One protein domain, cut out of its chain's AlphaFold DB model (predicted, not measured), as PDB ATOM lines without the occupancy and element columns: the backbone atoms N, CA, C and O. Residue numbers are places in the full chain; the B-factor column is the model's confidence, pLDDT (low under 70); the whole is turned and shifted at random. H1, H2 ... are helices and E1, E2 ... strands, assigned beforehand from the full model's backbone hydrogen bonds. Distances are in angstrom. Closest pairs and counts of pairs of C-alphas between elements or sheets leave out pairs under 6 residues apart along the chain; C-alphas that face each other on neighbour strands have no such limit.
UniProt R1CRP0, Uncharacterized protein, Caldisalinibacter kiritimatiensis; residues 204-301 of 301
ATOM      1  N   GLY A 204     347.972 196.448 254.105       89.69
ATOM      2  CA  GLY A 204     347.304 195.152 254.282       89.69
ATOM      3  C   GLY A 204     347.190 194.708 255.742       89.69
ATOM      4  O   GLY A 204     346.123 194.285 256.183       89.69
ATOM      5  N   TYR A 205     348.237 194.928 256.547       88.75
ATOM      6  CA  TYR A 205     348.204 194.614 257.982       88.75
ATOM      7  C   TYR A 205     347.155 195.436 258.752       88.75
ATOM      8  O   TYR A 205     346.533 194.933 259.685       88.75
ATOM      9  N   LYS A 206     346.930 196.704 258.376       89.12
ATOM     10  CA  LYS A 206     345.885 197.535 258.988       89.12
ATOM     11  C   LYS A 206     344.512 197.065 258.565       89.12
ATOM     12  O   LYS A 206     343.618 196.997 259.404       89.12
ATOM     13  N   PHE A 207     344.352 196.711 257.294       91.25
ATOM     14  CA  PHE A 207     343.108 196.127 256.813       91.25
ATOM     15  C   PHE A 207     342.789 194.813 257.516       91.25
ATOM     16  O   PHE A 207     341.645 194.613 257.908       91.25
ATOM     17  N   GLU A 208     343.784 193.981 257.810       90.25
ATOM     18  CA  GLU A 208     343.587 192.788 258.630       90.25
ATOM     19  C   GLU A 208     343.059 193.122 260.037       90.25
ATOM     20  O   GLU A 208     342.090 192.511 260.495       90.25
ATOM     21  N   LEU A 209     343.634 194.124 260.713       89.88
ATOM     22  CA  LEU A 209     343.156 194.575 262.028       89.88
ATOM     23  C   LEU A 209     341.718 195.112 261.970       89.88
ATOM     24  O   LEU A 209     340.897 194.782 262.833       89.88
ATOM     25  N   ILE A 210     341.402 195.908 260.946       89.38
ATOM     26  CA  ILE A 210     340.056 196.443 260.703       89.38
ATOM     27  C   ILE A 210     339.078 195.291 260.472       89.38
ATOM     28  O   ILE A 210     338.065 195.197 261.160       89.38
ATOM     29  N   ASN A 211     339.407 194.368 259.572       91.06
ATOM     30  CA  ASN A 211     338.558 193.241 259.204       91.06
ATOM     31  C   ASN A 211     338.307 192.300 260.386       91.06
ATOM     32  O   ASN A 211     337.196 191.797 260.550       91.06
ATOM     33  N   ASN A 212     339.302 192.079 261.246       90.38
ATOM     34  CA  ASN A 212     339.124 191.298 262.471       90.38
ATOM     35  C   ASN A 212     338.206 192.010 263.476       90.38
ATOM     36  O   ASN A 212     337.320 191.370 264.045       90.38
ATOM     37  N   SER A 213     338.356 193.328 263.629       90.00
ATOM     38  CA  SER A 213     337.482 194.141 264.487       90.00
ATOM     39  C   SER A 213     336.038 194.147 263.974       90.00
ATOM     40  O   SER A 213     335.103 193.984 264.752       90.00
ATOM     41  N   LEU A 214     335.846 194.251 262.655       89.88
ATOM     42  CA  LEU A 214     334.532 194.183 262.016       89.88
ATOM     43  C   LEU A 214     333.882 192.813 262.191       89.88
ATOM     44  O   LEU A 214     332.714 192.743 262.559       89.88
ATOM     45  N   LYS A 215     334.620 191.714 261.990       91.19
ATOM     46  CA  LYS A 215     334.096 190.360 262.235       91.19
ATOM     47  C   LYS A 215     333.587 190.208 263.664       91.19
ATOM     48  O   LYS A 215     332.506 189.658 263.857       91.19
ATOM     49  N   GLN A 216     334.338 190.705 264.647       91.25
ATOM     50  CA  GLN A 216     333.917 190.674 266.043       91.25
ATOM     51  C   GLN A 216     332.665 191.532 266.273       91.25
ATOM     52  O   GLN A 216     331.684 191.031 266.815       91.25
ATOM     53  N   ALA A 217     332.657 192.780 265.798       90.06
ATOM     54  CA  ALA A 217     331.511 193.676 265.944       90.06
ATOM     55  C   ALA A 217     330.236 193.102 265.301       90.06
ATOM     56  O   ALA A 217     329.151 193.204 265.865       90.06
ATOM     57  N   ILE A 218     330.353 192.443 264.146       90.81
ATOM     58  CA  ILE A 218     329.218 191.813 263.460       90.81
ATOM     59  C   ILE A 218     328.712 190.580 264.217       90.81
ATOM     60  O   ILE A 218     327.505 190.351 264.247       90.81
ATOM     61  N   LEU A 219     329.592 189.795 264.849       90.69
ATOM     62  CA  LEU A 219     329.166 188.703 265.733       90.69
ATOM     63  C   LEU A 219     328.371 189.243 266.930       90.69
ATOM     64  O   LEU A 219     327.287 188.740 267.210       90.69
ATOM     65  N   GLU A 220     328.859 190.306 267.569       91.38
ATOM     66  CA  GLU A 220     328.174 190.965 268.689       91.38
ATOM     67  C   GLU A 220     326.817 191.556 268.258       91.38
ATOM     68  O   GLU A 220     325.807 191.364 268.940       91.38
ATOM     69  N   LEU A 221     326.748 192.201 267.087       88.88
ATOM     70  CA  LEU A 221     325.497 192.720 266.514       88.88
ATOM     71  C   LEU A 221     324.495 191.605 266.200       88.88
ATOM     72  O   LEU A 221     323.308 191.754 266.478       88.88
ATOM     73  N   LYS A 222     324.958 190.469 265.665       88.12
ATOM     74  CA  LYS A 222     324.111 189.293 265.414       88.12
ATOM     75  C   LYS A 222     323.552 188.685 266.691       88.12
ATOM     76  O   LYS A 222     322.523 188.017 266.633       88.12
ATOM     77  N   GLU A 223     324.225 188.860 267.824       89.06
ATOM     78  CA  GLU A 223     323.775 188.346 269.114       89.06
ATOM     79  C   GLU A 223     322.825 189.300 269.848       89.06
ATOM     80  O   GLU A 223     322.040 188.825 270.675       89.06
ATOM     81  N   ASN A 224     322.826 190.586 269.481       91.12
ATOM     82  CA  ASN A 224     322.019 191.649 270.074       91.12
ATOM     83  C   ASN A 224     320.499 191.378 269.972       91.12
ATOM     84  O   ASN A 224     319.961 191.124 268.893       91.12
ATOM     85  N   GLU A 225     319.797 191.439 271.110       89.06
ATOM     86  CA  GLU A 225     318.357 191.144 271.188       89.06
ATOM     87  C   GLU A 225     317.484 192.165 270.451       89.06
ATOM     88  O   GLU A 225     316.485 191.768 269.853       89.06
ATOM     89  N   GLU A 226     317.863 193.447 270.430       88.50
ATOM     90  CA  GLU A 226     317.106 194.489 269.729       88.50
ATOM     91  C   GLU A 226     317.102 194.216 268.221       88.50
ATOM     92  O   GLU A 226     316.031 194.166 267.619       88.50
ATOM     93  N   ILE A 227     318.269 193.914 267.638       85.62
ATOM     94  CA  ILE A 227     318.416 193.597 266.205       85.62
ATOM     95  C   ILE A 227     317.667 192.313 265.828       85.62
ATOM     96  O   ILE A 227     316.990 192.256 264.799       85.62
ATOM     97  N   LYS A 228     317.740 191.277 266.673       83.75
ATOM     98  CA  LYS A 228     316.965 190.046 266.457       83.75
ATOM     99  C   LYS A 228     315.464 190.316 266.495       83.75
ATOM    100  O   LYS A 228     314.726 189.786 265.670       83.75
ATOM    101  N   SER A 229     315.015 191.124 267.455       88.31
ATOM    102  CA  SER A 229     313.597 191.446 267.626       88.31
ATOM    103  C   SER A 229     313.047 192.350 266.521       88.31
ATOM    104  O   SER A 229     311.858 192.278 266.227       88.31
ATOM    105  N   SER A 230     313.902 193.152 265.878       88.50
ATOM    106  CA  SER A 230     313.528 193.995 264.741       88.50
ATOM    107  C   SER A 230     313.482 193.241 263.412       88.50
ATOM    108  O   SER A 230     313.209 193.861 262.391       88.50
ATOM    109  N   GLY A 231     313.790 191.939 263.398       88.75
ATOM    110  CA  GLY A 231     313.799 191.142 262.173       88.75
ATOM    111  C   GLY A 231     314.879 191.573 261.180       88.75
ATOM    112  O   GLY A 231     314.680 191.421 259.981       88.75
ATOM    113  N   ILE A 232     316.007 192.122 261.647       91.38
ATOM    114  CA  ILE A 232     317.107 192.549 260.770       91.38
ATOM    115  C   ILE A 232     318.194 191.473 260.753       91.38
ATOM    116  O   ILE A 232     318.691 191.045 261.796       91.38
ATOM    117  N   ILE A 233     318.606 191.064 259.557       90.50
ATOM    118  CA  ILE A 233     319.753 190.186 259.321       90.50
ATOM    119  C   ILE A 233     320.938 191.055 258.916       90.50
ATOM    120  O   ILE A 233     320.844 191.864 258.000       90.50
ATOM    121  N   VAL A 234     322.070 190.867 259.592       92.50
ATOM    122  CA  VAL A 234     323.317 191.576 259.286       92.50
ATOM    123  C   VAL A 234     324.300 190.605 258.642       92.50
ATOM    124  O   VAL A 234     324.633 189.586 259.246       92.50
ATOM    125  N   ASN A 235     324.808 190.907 257.451       91.62
ATOM    126  CA  ASN A 235     325.817 190.098 256.767       91.62
ATOM    127  C   ASN A 235     327.106 190.887 256.556       91.62
ATOM    128  O   ASN A 235     327.079 192.098 256.390       91.62
ATOM    129  N   LEU A 236     328.240 190.185 256.579       92.06
ATOM    130  CA  LEU A 236     329.558 190.750 256.305       92.06
ATOM    131  C   LEU A 236     330.214 189.928 255.200       92.06
ATOM    132  O   LEU A 236     330.458 188.731 255.372       92.06
ATOM    133  N   TYR A 237     330.544 190.599 254.108       91.69
ATOM    134  CA  TYR A 237     331.256 190.053 252.966       91.69
ATOM    135  C   TYR A 237     332.618 190.727 252.898       91.69
ATOM    136  O   TYR A 237     332.715 191.913 252.615       91.69
ATOM    137  N   ILE A 238     333.677 189.978 253.183       86.50
ATOM    138  CA  ILE A 238     335.053 190.435 252.967       86.50
ATOM    139  C   ILE A 238     335.559 189.684 251.740       86.50
ATOM    140  O   ILE A 238     335.301 188.482 251.608       86.50
ATOM    141  N   GLU A 239     336.260 190.370 250.836       81.75
ATOM    142  CA  GLU A 239     336.928 189.690 249.724       81.75
ATOM    143  C   GLU A 239     337.889 188.602 250.238       81.75
ATOM    144  O   GLU A 239     338.262 188.580 251.405       81.75
ATOM    145  N   LYS A 240     338.269 187.650 249.378       71.94
ATOM    146  CA  LYS A 240     338.826 186.328 249.750       71.94
ATOM    147  C   LYS A 240     339.979 186.309 250.778       71.94
ATOM    148  O   LYS A 240     340.225 185.247 251.349       71.94
ATOM    149  N   ASN A 241     340.660 187.426 251.025       75.62
ATOM    150  CA  ASN A 241     341.810 187.529 251.921       75.62
ATOM    151  C   ASN A 241     341.490 188.367 253.171       75.62
ATOM    152  O   ASN A 241     340.767 189.357 253.114       75.62
ATOM    153  N   THR A 242     342.083 188.015 254.316       73.88
ATOM    154  CA  THR A 242     341.901 188.756 255.579       73.88
ATOM    155  C   THR A 242     342.428 190.189 255.526       73.88
ATOM    156  O   THR A 242     341.923 191.036 256.250       73.88
ATOM    157  N   GLU A 243     343.387 190.464 254.647       82.06
ATOM    158  CA  GLU A 243     343.987 191.779 254.386       82.06
ATOM    159  C   GLU A 243     343.233 192.613 253.332       82.06
ATOM    160  O   GLU A 243     343.729 193.650 252.897       82.06
ATOM    161  N   ALA A 244     342.052 192.168 252.888       84.38
ATOM    162  CA  ALA A 244     341.283 192.870 251.865       84.38
ATOM    163  C   ALA A 244     340.929 194.303 252.293       84.38
ATOM    164  O   ALA A 244     340.397 194.531 253.381       84.38
ATOM    165  N   SER A 245     341.169 195.265 251.399       88.12
ATOM    166  CA  SER A 245     340.807 196.675 251.594       88.12
ATOM    167  C   SER A 245     339.335 196.982 251.298       88.12
ATOM    168  O   SER A 245     338.908 198.129 251.415       88.12
ATOM    169  N   THR A 246     338.581 195.980 250.852       90.62
ATOM    170  CA  THR A 246     337.185 196.066 250.423       90.62
ATOM    171  C   THR A 246     336.351 195.036 251.177       90.62
ATOM    172  O   THR A 246     336.752 193.885 251.376       90.62
ATOM    173  N   TYR A 247     335.184 195.476 251.632       90.88
ATOM    174  CA  TYR A 247     334.181 194.649 252.287       90.88
ATOM    175  C   TYR A 247     332.814 195.322 252.171       90.88
ATOM    176  O   TYR A 247     332.727 196.531 251.965       90.88
ATOM    177  N   THR A 248     331.760 194.546 252.370       92.31
ATOM    178  CA  THR A 248     330.384 195.034 252.394       92.31
ATOM    179  C   THR A 248     329.692 194.501 253.636       92.31
ATOM    180  O   THR A 248     329.771 193.309 253.941       92.31
ATOM    181  N   ILE A 249     329.025 195.389 254.368       92.81
ATOM    182  CA  ILE A 249     328.109 195.037 255.449       92.81
ATOM    183  C   ILE A 249     326.697 195.313 254.951       92.81
ATOM    184  O   ILE A 249     326.363 196.454 254.644       92.81
ATOM    185  N   GLU A 250     325.872 194.280 254.889       93.12
ATOM    186  CA  GLU A 250     324.486 194.388 254.439       93.12
ATOM    187  C   GLU A 250     323.539 194.239 255.624       93.12
ATOM    188  O   GLU A 250     323.711 193.354 256.466       93.12
ATOM    189  N   PHE A 251     322.523 195.095 255.662       91.19
ATOM    190  CA  PHE A 251     321.397 195.005 256.583       91.19
ATOM    191  C   PHE A 251     320.160 194.641 255.766       91.19
ATOM    192  O   PHE A 251     319.772 195.394 254.876       91.19
ATOM    193  N   ILE A 252     319.564 193.490 256.057       92.56
ATOM    194  CA  ILE A 252     318.476 192.890 255.280       92.56
ATOM    195  C   ILE A 252     317.266 192.702 256.190       92.56
ATOM    196  O   ILE A 252     317.409 192.283 257.340       92.56
ATOM    197  N   ASP A 253     316.079 192.995 255.678       91.69
ATOM    198  CA  ASP A 253     314.821 192.691 256.353       91.69
ATOM    199  C   ASP A 253     314.520 191.187 256.235       91.69
ATOM    200  O   ASP A 253     314.469 190.625 255.142       91.69
ATOM    201  N   SER A 254     314.349 190.511 257.370       89.75
ATOM    202  CA  SER A 254     314.162 189.056 257.416       89.75
ATOM    203  C   SER A 254     312.818 188.568 256.871       89.75
ATOM    204  O   SER A 254     312.708 187.385 256.551       89.75
ATOM    205  N   GLU A 255     311.803 189.431 256.775       89.69
ATOM    206  CA  GLU A 255     310.480 189.063 256.262       89.69
ATOM    207  C   GLU A 255     310.395 189.243 254.745       89.69
ATOM    208  O   GLU A 255     309.790 188.421 254.055       89.69
ATOM    209  N   THR A 256     310.988 190.322 254.232       90.19
ATOM    210  CA  THR A 256     310.905 190.699 252.811       90.19
ATOM    211  C   THR A 256     312.116 190.274 251.983       90.19
ATOM    212  O   THR A 256     312.023 190.248 250.759       90.19
ATOM    213  N   GLU A 257     313.234 189.934 252.634       89.12
ATOM    214  CA  GLU A 257     314.554 189.728 252.018       89.12
ATOM    215  C   GLU A 257     315.094 190.968 251.275       89.12
ATOM    216  O   GLU A 257     316.054 190.874 250.509       89.12
ATOM    217  N   GLU A 258     314.514 192.152 251.510       90.44
ATOM    218  CA  GLU A 258     314.978 193.401 250.907       90.44
ATOM    219  C   GLU A 258     316.165 193.994 251.679       90.44
ATOM    220  O   GLU A 258     316.224 193.988 252.913       90.44
ATOM    221  N   GLN A 259     317.127 194.543 250.933       88.25
ATOM    222  CA  GLN A 259     318.271 195.250 251.496       88.25
ATOM    223  C   GLN A 259     317.821 196.612 252.039       88.25
ATOM    224  O   GLN A 259     317.412 197.498 251.291       88.25
ATOM    225  N   ILE A 260     317.926 196.778 253.356       89.31
ATOM    226  CA  ILE A 260     317.589 198.009 254.078       89.31
ATOM    227  C   ILE A 260     318.739 199.010 253.966       89.31
ATOM    228  O   ILE A 260     318.517 200.210 253.813       89.31
ATOM    229  N   ASN A 261     319.974 198.524 254.111       88.44
ATOM    230  CA  ASN A 261     321.157 199.372 254.103       88.44
ATOM    231  C   ASN A 261     322.419 198.600 253.697       88.44
ATOM    232  O   ASN A 261     322.509 197.385 253.875       88.44
ATOM    233  N   GLU A 262     323.414 199.329 253.204       90.69
ATOM    234  CA  GLU A 262     324.745 198.823 252.871       90.69
ATOM    235  C   GLU A 262     325.799 199.711 253.508       90.69
ATOM    236  O   GLU A 262     325.657 200.925 253.459       90.69
ATOM    237  N   VAL A 263     326.870 199.143 254.049       91.94
ATOM    238  CA  VAL A 263     328.038 199.900 254.502       91.94
ATOM    239  C   VAL A 263     329.284 199.321 253.853       91.94
ATOM    240  O   VAL A 263     329.540 198.121 253.951       91.94
ATOM    241  N   SER A 264     330.084 200.176 253.224       91.31
ATOM    242  CA  SER A 264     331.308 199.769 252.535       91.31
ATOM    243  C   SER A 264     332.424 200.809 252.708       91.31
ATOM    244  O   SER A 264     332.161 201.970 253.049       91.31
ATOM    245  N   PRO A 265     333.699 200.405 252.560       91.69
ATOM    246  CA  PRO A 265     334.820 201.317 252.664       91.69
ATOM    247  C   PRO A 265     335.023 202.090 251.354       91.69
ATOM    248  O   PRO A 265     335.182 201.511 250.280       91.69
ATOM    249  N   LEU A 266     335.140 203.409 251.459       91.50
ATOM    250  CA  LEU A 266     335.711 204.282 250.444       91.50
ATOM    251  C   LEU A 266     337.183 204.539 250.781       91.50
ATOM    252  O   LEU A 266     337.517 205.252 251.732       91.50
ATOM    253  N   ASN A 267     338.076 203.959 249.988       91.25
ATOM    254  CA  ASN A 267     339.516 204.140 250.141       91.25
ATOM    255  C   ASN A 267     339.986 205.404 249.413       91.25
ATOM    256  O   ASN A 267     339.686 205.600 248.238       91.25
ATOM    257  N   LEU A 268     340.772 206.235 250.099       90.75
ATOM    258  CA  LEU A 268     341.347 207.477 249.581       90.75
ATOM    259  C   LEU A 268     342.884 207.443 249.684       90.75
ATOM    260  O   LEU A 268     343.460 208.085 250.572       90.75
ATOM    261  N   PRO A 269     343.584 206.753 248.762       90.19
ATOM    262  CA  PRO A 269     345.039 206.574 248.828       90.19
ATOM    263  C   PRO A 269     345.851 207.866 248.841       90.19
ATOM    264  O   PRO A 269     346.906 207.943 249.462       90.19
ATOM    265  N   ARG A 270     345.347 208.935 248.212       85.12
ATOM    266  CA  ARG A 270     345.994 210.261 248.229       85.12
ATOM    267  C   ARG A 270     346.070 210.881 249.625       85.12
ATOM    268  O   ARG A 270     346.926 211.736 249.859       85.12
ATOM    269  N   LEU A 271     345.175 210.478 250.524       88.50
ATOM    270  CA  LEU A 271     345.094 210.964 251.899       88.50
ATOM    271  C   LEU A 271     345.556 209.922 252.923       88.50
ATOM    272  O   LEU A 271     345.682 210.276 254.092       88.50
ATOM    273  N   ASP A 272     345.815 208.684 252.486       90.06
ATOM    274  CA  ASP A 272     346.009 207.515 253.347       90.06
ATOM    275  C   ASP A 272     344.842 207.316 254.322       90.06
ATOM    276  O   ASP A 272     345.032 207.082 255.515       90.06
ATOM    277  N   VAL A 273     343.614 207.440 253.813       91.62
ATOM    278  CA  VAL A 273     342.390 207.361 254.617       91.62
ATOM    279  C   VAL A 273     341.436 206.318 254.048       91.62
ATOM    280  O   VAL A 273     341.291 206.213 252.833       91.62
ATOM    281  N   THR A 274     340.742 205.599 254.926       92.25
ATOM    282  CA  THR A 274     339.534 204.837 254.580       92.25
ATOM    283  C   THR A 274     338.338 205.457 255.289       92.25
ATOM    284  O   THR A 274     338.376 205.683 256.498       92.25
ATOM    285  N   ILE A 275     337.279 205.738 254.538       91.69
ATOM    286  CA  ILE A 275     335.996 206.213 255.056       91.69
ATOM    287  C   ILE A 275     335.022 205.039 255.032       91.69
ATOM    288  O   ILE A 275     334.947 204.341 254.032       91.69
ATOM    289  N   ILE A 276     334.286 204.816 256.114       91.06
ATOM    290  CA  ILE A 276     333.228 203.806 256.191       91.06
ATOM    291  C   ILE A 276     331.895 204.549 256.130       91.06
ATOM    292  O   ILE A 276     331.600 205.327 257.040       91.06
ATOM    293  N   SER A 277     331.103 204.345 255.078       90.94
ATOM    294  CA  SER A 277     329.823 205.042 254.880       90.94
ATOM    295  C   SER A 277     328.756 204.126 254.291       90.94
ATOM    296  O   SER A 277     329.080 203.088 253.711       90.94
ATOM    297  N   SER A 278     327.480 204.497 254.455       83.75
ATOM    298  CA  SER A 278     326.377 203.801 253.782       83.75
ATOM    299  C   SER A 278     325.927 204.558 252.553       83.75
ATOM    300  O   SER A 278     325.171 205.508 252.705       83.75
ATOM    301  N   ASP A 279     326.375 204.123 251.377       71.56
ATOM    302  CA  ASP A 279     326.493 204.912 250.142       71.56
ATOM    303  C   ASP A 279     327.759 205.795 250.152       71.56
ATOM    304  O   ASP A 279     328.031 206.555 251.086       71.56
ATOM    305  N   SER A 280     328.576 205.650 249.108       60.97
ATOM    306  CA  SER A 280     329.860 206.338 248.945       60.97
ATOM    307  C   SER A 280     329.706 207.821 248.592       60.97
ATOM    308  O   SER A 280     330.684 208.564 248.693       60.97
ATOM    309  N   VAL A 281     328.499 208.270 248.211       62.53
ATOM    310  CA  VAL A 281     328.264 209.642 247.724       62.53
ATOM    311  C   VAL A 281     327.381 210.480 248.658       62.53
ATOM    312  O   VAL A 281     327.676 211.658 248.877       62.53
ATOM    313  N   HIS A 282     326.315 209.911 249.233       70.69
ATOM    314  CA  HIS A 282     325.337 210.667 250.042       70.69
ATOM    315  C   HIS A 282     325.022 210.056 251.413       70.69
ATOM    316  O   HIS A 282     324.147 210.542 252.132       70.69
ATOM    317  N   GLY A 283     325.764 209.020 251.786       76.12
ATOM    318  CA  GLY A 283     325.584 208.291 253.024       76.12
ATOM    319  C   GLY A 283     326.030 209.004 254.293       76.12
ATOM    320  O   GLY A 283     326.961 209.814 254.245       76.12
ATOM    321  N   PRO A 284     325.466 208.656 255.465       86.31
ATOM    322  CA  PRO A 284     326.148 208.908 256.724       86.31
ATOM    323  C   PRO A 284     327.525 208.226 256.728       86.31
ATOM    324  O   PRO A 284     327.693 207.087 256.284       86.31
ATOM    325  N   VAL A 285     328.515 208.955 257.241       88.94
ATOM    326  CA  VAL A 285     329.865 208.454 257.500       88.94
ATOM    327  C   VAL A 285     329.892 207.913 258.920       88.94
ATOM    328  O   VAL A 285     329.687 208.675 259.856       88.94
ATOM    329  N   TYR A 286     330.178 206.625 259.074       87.38
ATOM    330  CA  TYR A 286     330.247 205.961 260.377       87.38
ATOM    331  C   TYR A 286     331.645 206.030 260.986       87.38
ATOM    332  O   TYR A 286     331.804 206.084 262.204       87.38
ATOM    333  N   ALA A 287     332.685 206.002 260.150       88.06
ATOM    334  CA  ALA A 287     334.056 206.085 260.631       88.06
ATOM    335  C   ALA A 287     335.014 206.638 259.580       88.06
ATOM    336  O   ALA A 287     334.846 206.436 258.377       88.06
ATOM    337  N   VAL A 288     336.074 207.281 260.066       90.31
ATOM    338  CA  VAL A 288     337.225 207.699 259.265       90.31
ATOM    339  C   VAL A 288     338.494 207.138 259.894       90.31
ATOM    340  O   VAL A 288     338.805 207.404 261.059       90.31
ATOM    341  N   ILE A 289     339.240 206.367 259.106       89.81
ATOM    342  CA  ILE A 289     340.472 205.698 259.514       89.81
ATOM    343  C   ILE A 289     341.646 206.384 258.820       89.81
ATOM    344  O   ILE A 289     341.783 206.282 257.605       89.81
ATOM    345  N   ASP A 290     342.499 207.071 259.585       90.81
ATOM    346  CA  ASP A 290     343.780 207.592 259.092       90.81
ATOM    347  C   ASP A 290     344.860 206.517 259.250       90.81
ATOM    348  O   ASP A 290     345.315 206.212 260.359       90.81
ATOM    349  N   HIS A 291     345.304 205.952 258.130       87.38
ATOM    350  CA  HIS A 291     346.299 204.883 258.114       87.38
ATOM    351  C   HIS A 291     347.687 205.349 258.560       87.38
ATOM    352  O   HIS A 291     348.524 204.521 258.900       87.38
ATOM    353  N   ARG A 292     347.950 206.650 258.684       85.25
ATOM    354  CA  ARG A 292     349.245 207.152 259.179       85.25
ATOM    355  C   ARG A 292     349.304 207.237 260.700       85.25
ATOM    356  O   ARG A 292     350.396 207.303 261.261       85.25
ATOM    357  N   LYS A 293     348.157 207.247 261.383       81.06
ATOM    358  CA  LYS A 293     348.102 207.287 262.850       81.06
ATOM    359  C   LYS A 293     348.313 205.890 263.435       81.06
ATOM    360  O   LYS A 293     347.862 204.891 262.875       81.06
ATOM    361  N   HIS A 294     349.010 205.804 264.565       58.19
ATOM    362  CA  HIS A 294     349.152 204.549 265.308       58.19
ATOM    363  C   HIS A 294     347.852 204.233 266.067       58.19
ATOM    364  O   HIS A 294     347.433 205.050 266.881       58.19
ATOM    365  N   ASP A 295     347.247 203.079 265.764       50.72
ATOM    366  CA  ASP A 295     346.209 202.234 266.406       50.72
ATOM    367  C   ASP A 295     345.158 202.790 267.398       50.72
ATOM    368  O   ASP A 295     344.392 202.001 267.945       50.72
ATOM    369  N   LYS A 296     345.050 204.095 267.673       41.28
ATOM    370  CA  LYS A 296     344.169 204.611 268.746       41.28
ATOM    371  C   LYS A 296     343.266 205.785 268.389       41.28
ATOM    372  O   LYS A 296     342.515 206.226 269.250       41.28
ATOM    373  N   GLU A 297     343.288 206.276 267.157       40.84
ATOM    374  CA  GLU A 297     342.419 207.387 266.749       40.84
ATOM    375  C   GLU A 297     341.557 206.981 265.551       40.84
ATOM    376  O   GLU A 297     341.822 207.364 264.414       40.84
ATOM    377  N   VAL A 298     340.528 206.175 265.824       43.31
ATOM    378  CA  VAL A 298     339.375 206.037 264.927       43.31
ATOM    379  C   VAL A 298     338.431 207.185 265.258       43.31
ATOM    380  O   VAL A 298     337.949 207.283 266.387       43.31
ATOM    381  N   PHE A 299     338.188 208.075 264.297       44.09
ATOM    382  CA  PHE A 299     337.172 209.112 264.458       44.09
ATOM    383  C   PHE A 299     335.831 208.505 264.046       44.09
ATOM    384  O   PHE A 299     335.579 208.303 262.857       44.09
ATOM    385  N   VAL A 300     335.025 208.147 265.044       38.34
ATOM    386  CA  VAL A 300     333.629 207.725 264.880       38.34
ATOM    387  C   VAL A 300     332.776 208.989 264.978       38.34
ATOM    388  O   VAL A 300     332.907 209.720 265.965       38.34
ATOM    389  N   TYR A 301     331.978 209.271 263.947       36.78
ATOM    390  CA  TYR A 301     331.071 210.424 263.885       36.78
ATOM    391  C   TYR A 301     329.617 209.965 263.925       36.78
ATOM    392  O   TYR A 301     329.329 208.890 263.358       36.78
TER     393      TYR A 301
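This is residues 204 to 301 of the 301 residues of an uncharacterized protein of Caldisalinibacter kiritimatiensis (UniProt R1CRP0). A single six-stranded sheet curls like part of a barrel into an open trough, and one long helix, H1, lies in it along the strands, packed mainly on E1 at one edge. The short helix H2 follows at one end of H1 and turns the chain into E1; the sheet then winds strand by strand to the short, low-confidence E6 at the other edge. The printed part has 98 residues with two named helices and six named strands, in the order H1 H2 E1 E2 E3 E4 E5 E6, of mixed class. The sheet's order is E1 E2 E3 E4 E5 E6, antiparallel throughout. The whole is compact, with a radius of gyration of the C-alphas of 14.1 A, and elongated, spanning 42 by 27 by 26 A.

In the sheet, E1 is residues 232 to 238, 19.7 A long, and E2 is residues 247 to 253, 19.9 A. E3, residues 259 to 268, is the longest strand at 26.2 A, starting at C-alpha 259 (318.271, 195.250, 251.496). E4 is residues 273 to 277, E5 residues 285 to 290, and E6 residues 298 to 300, ending at C-alpha 300 (333.629, 207.725, 264.880). H1, residues 204 to 223, runs 28.6 A from C-alpha 204 (347.304, 195.152, 254.282). H2 is residues 225 to 229.

The strands form a meander, each the antiparallel neighbour of the one before. The sheet is twisted, with edge strands E1 and E6. In the hairpin E1 and E2, N 235 and O 250 are 2.9 A apart, within hydrogen-bond range. E3 is staggered: residues 259 to 263 pair with E2, as N 263 and O 249 at 2.8 A, and residues 264 to 268 with E4, as N 266 and O 275 at 2.7 A. E4 and E5 have N 276 and O 287 at 2.8 A; E5 and E6 have N 288 and O 299 at 3.0 A. E1 and E5 are apart. H1 is on one face of the sheet, giving two layers, helix and sheet, at a height over the sheet of 8.2 A. It runs along the strands, at 1 degrees to E2 on the local plane, over E2 and only just over E1, on which 3 of its C-alphas fall. The closest C-alphas of H1 and E1 are those of Lys 222 and Val 234, 6.6 A apart. H2 is close to H1 but not clearly touching, closest at the C-alphas of Leu 221 and Ile 227, 7.1 A. H2 is only just not on the sheet, with 4 pairs of C-alphas within 10 A. In H1 and H2 every O i to N i+4 pair is within hydrogen-bond range.

The C-alphas farthest apart, those of Glu 255 and Arg 292, are 42.9 A apart. The printed part has no cut and no long link. The model's mean pLDDT over the printed part is 84.2; residues 280 to 281 and 294 to 301 are under 70.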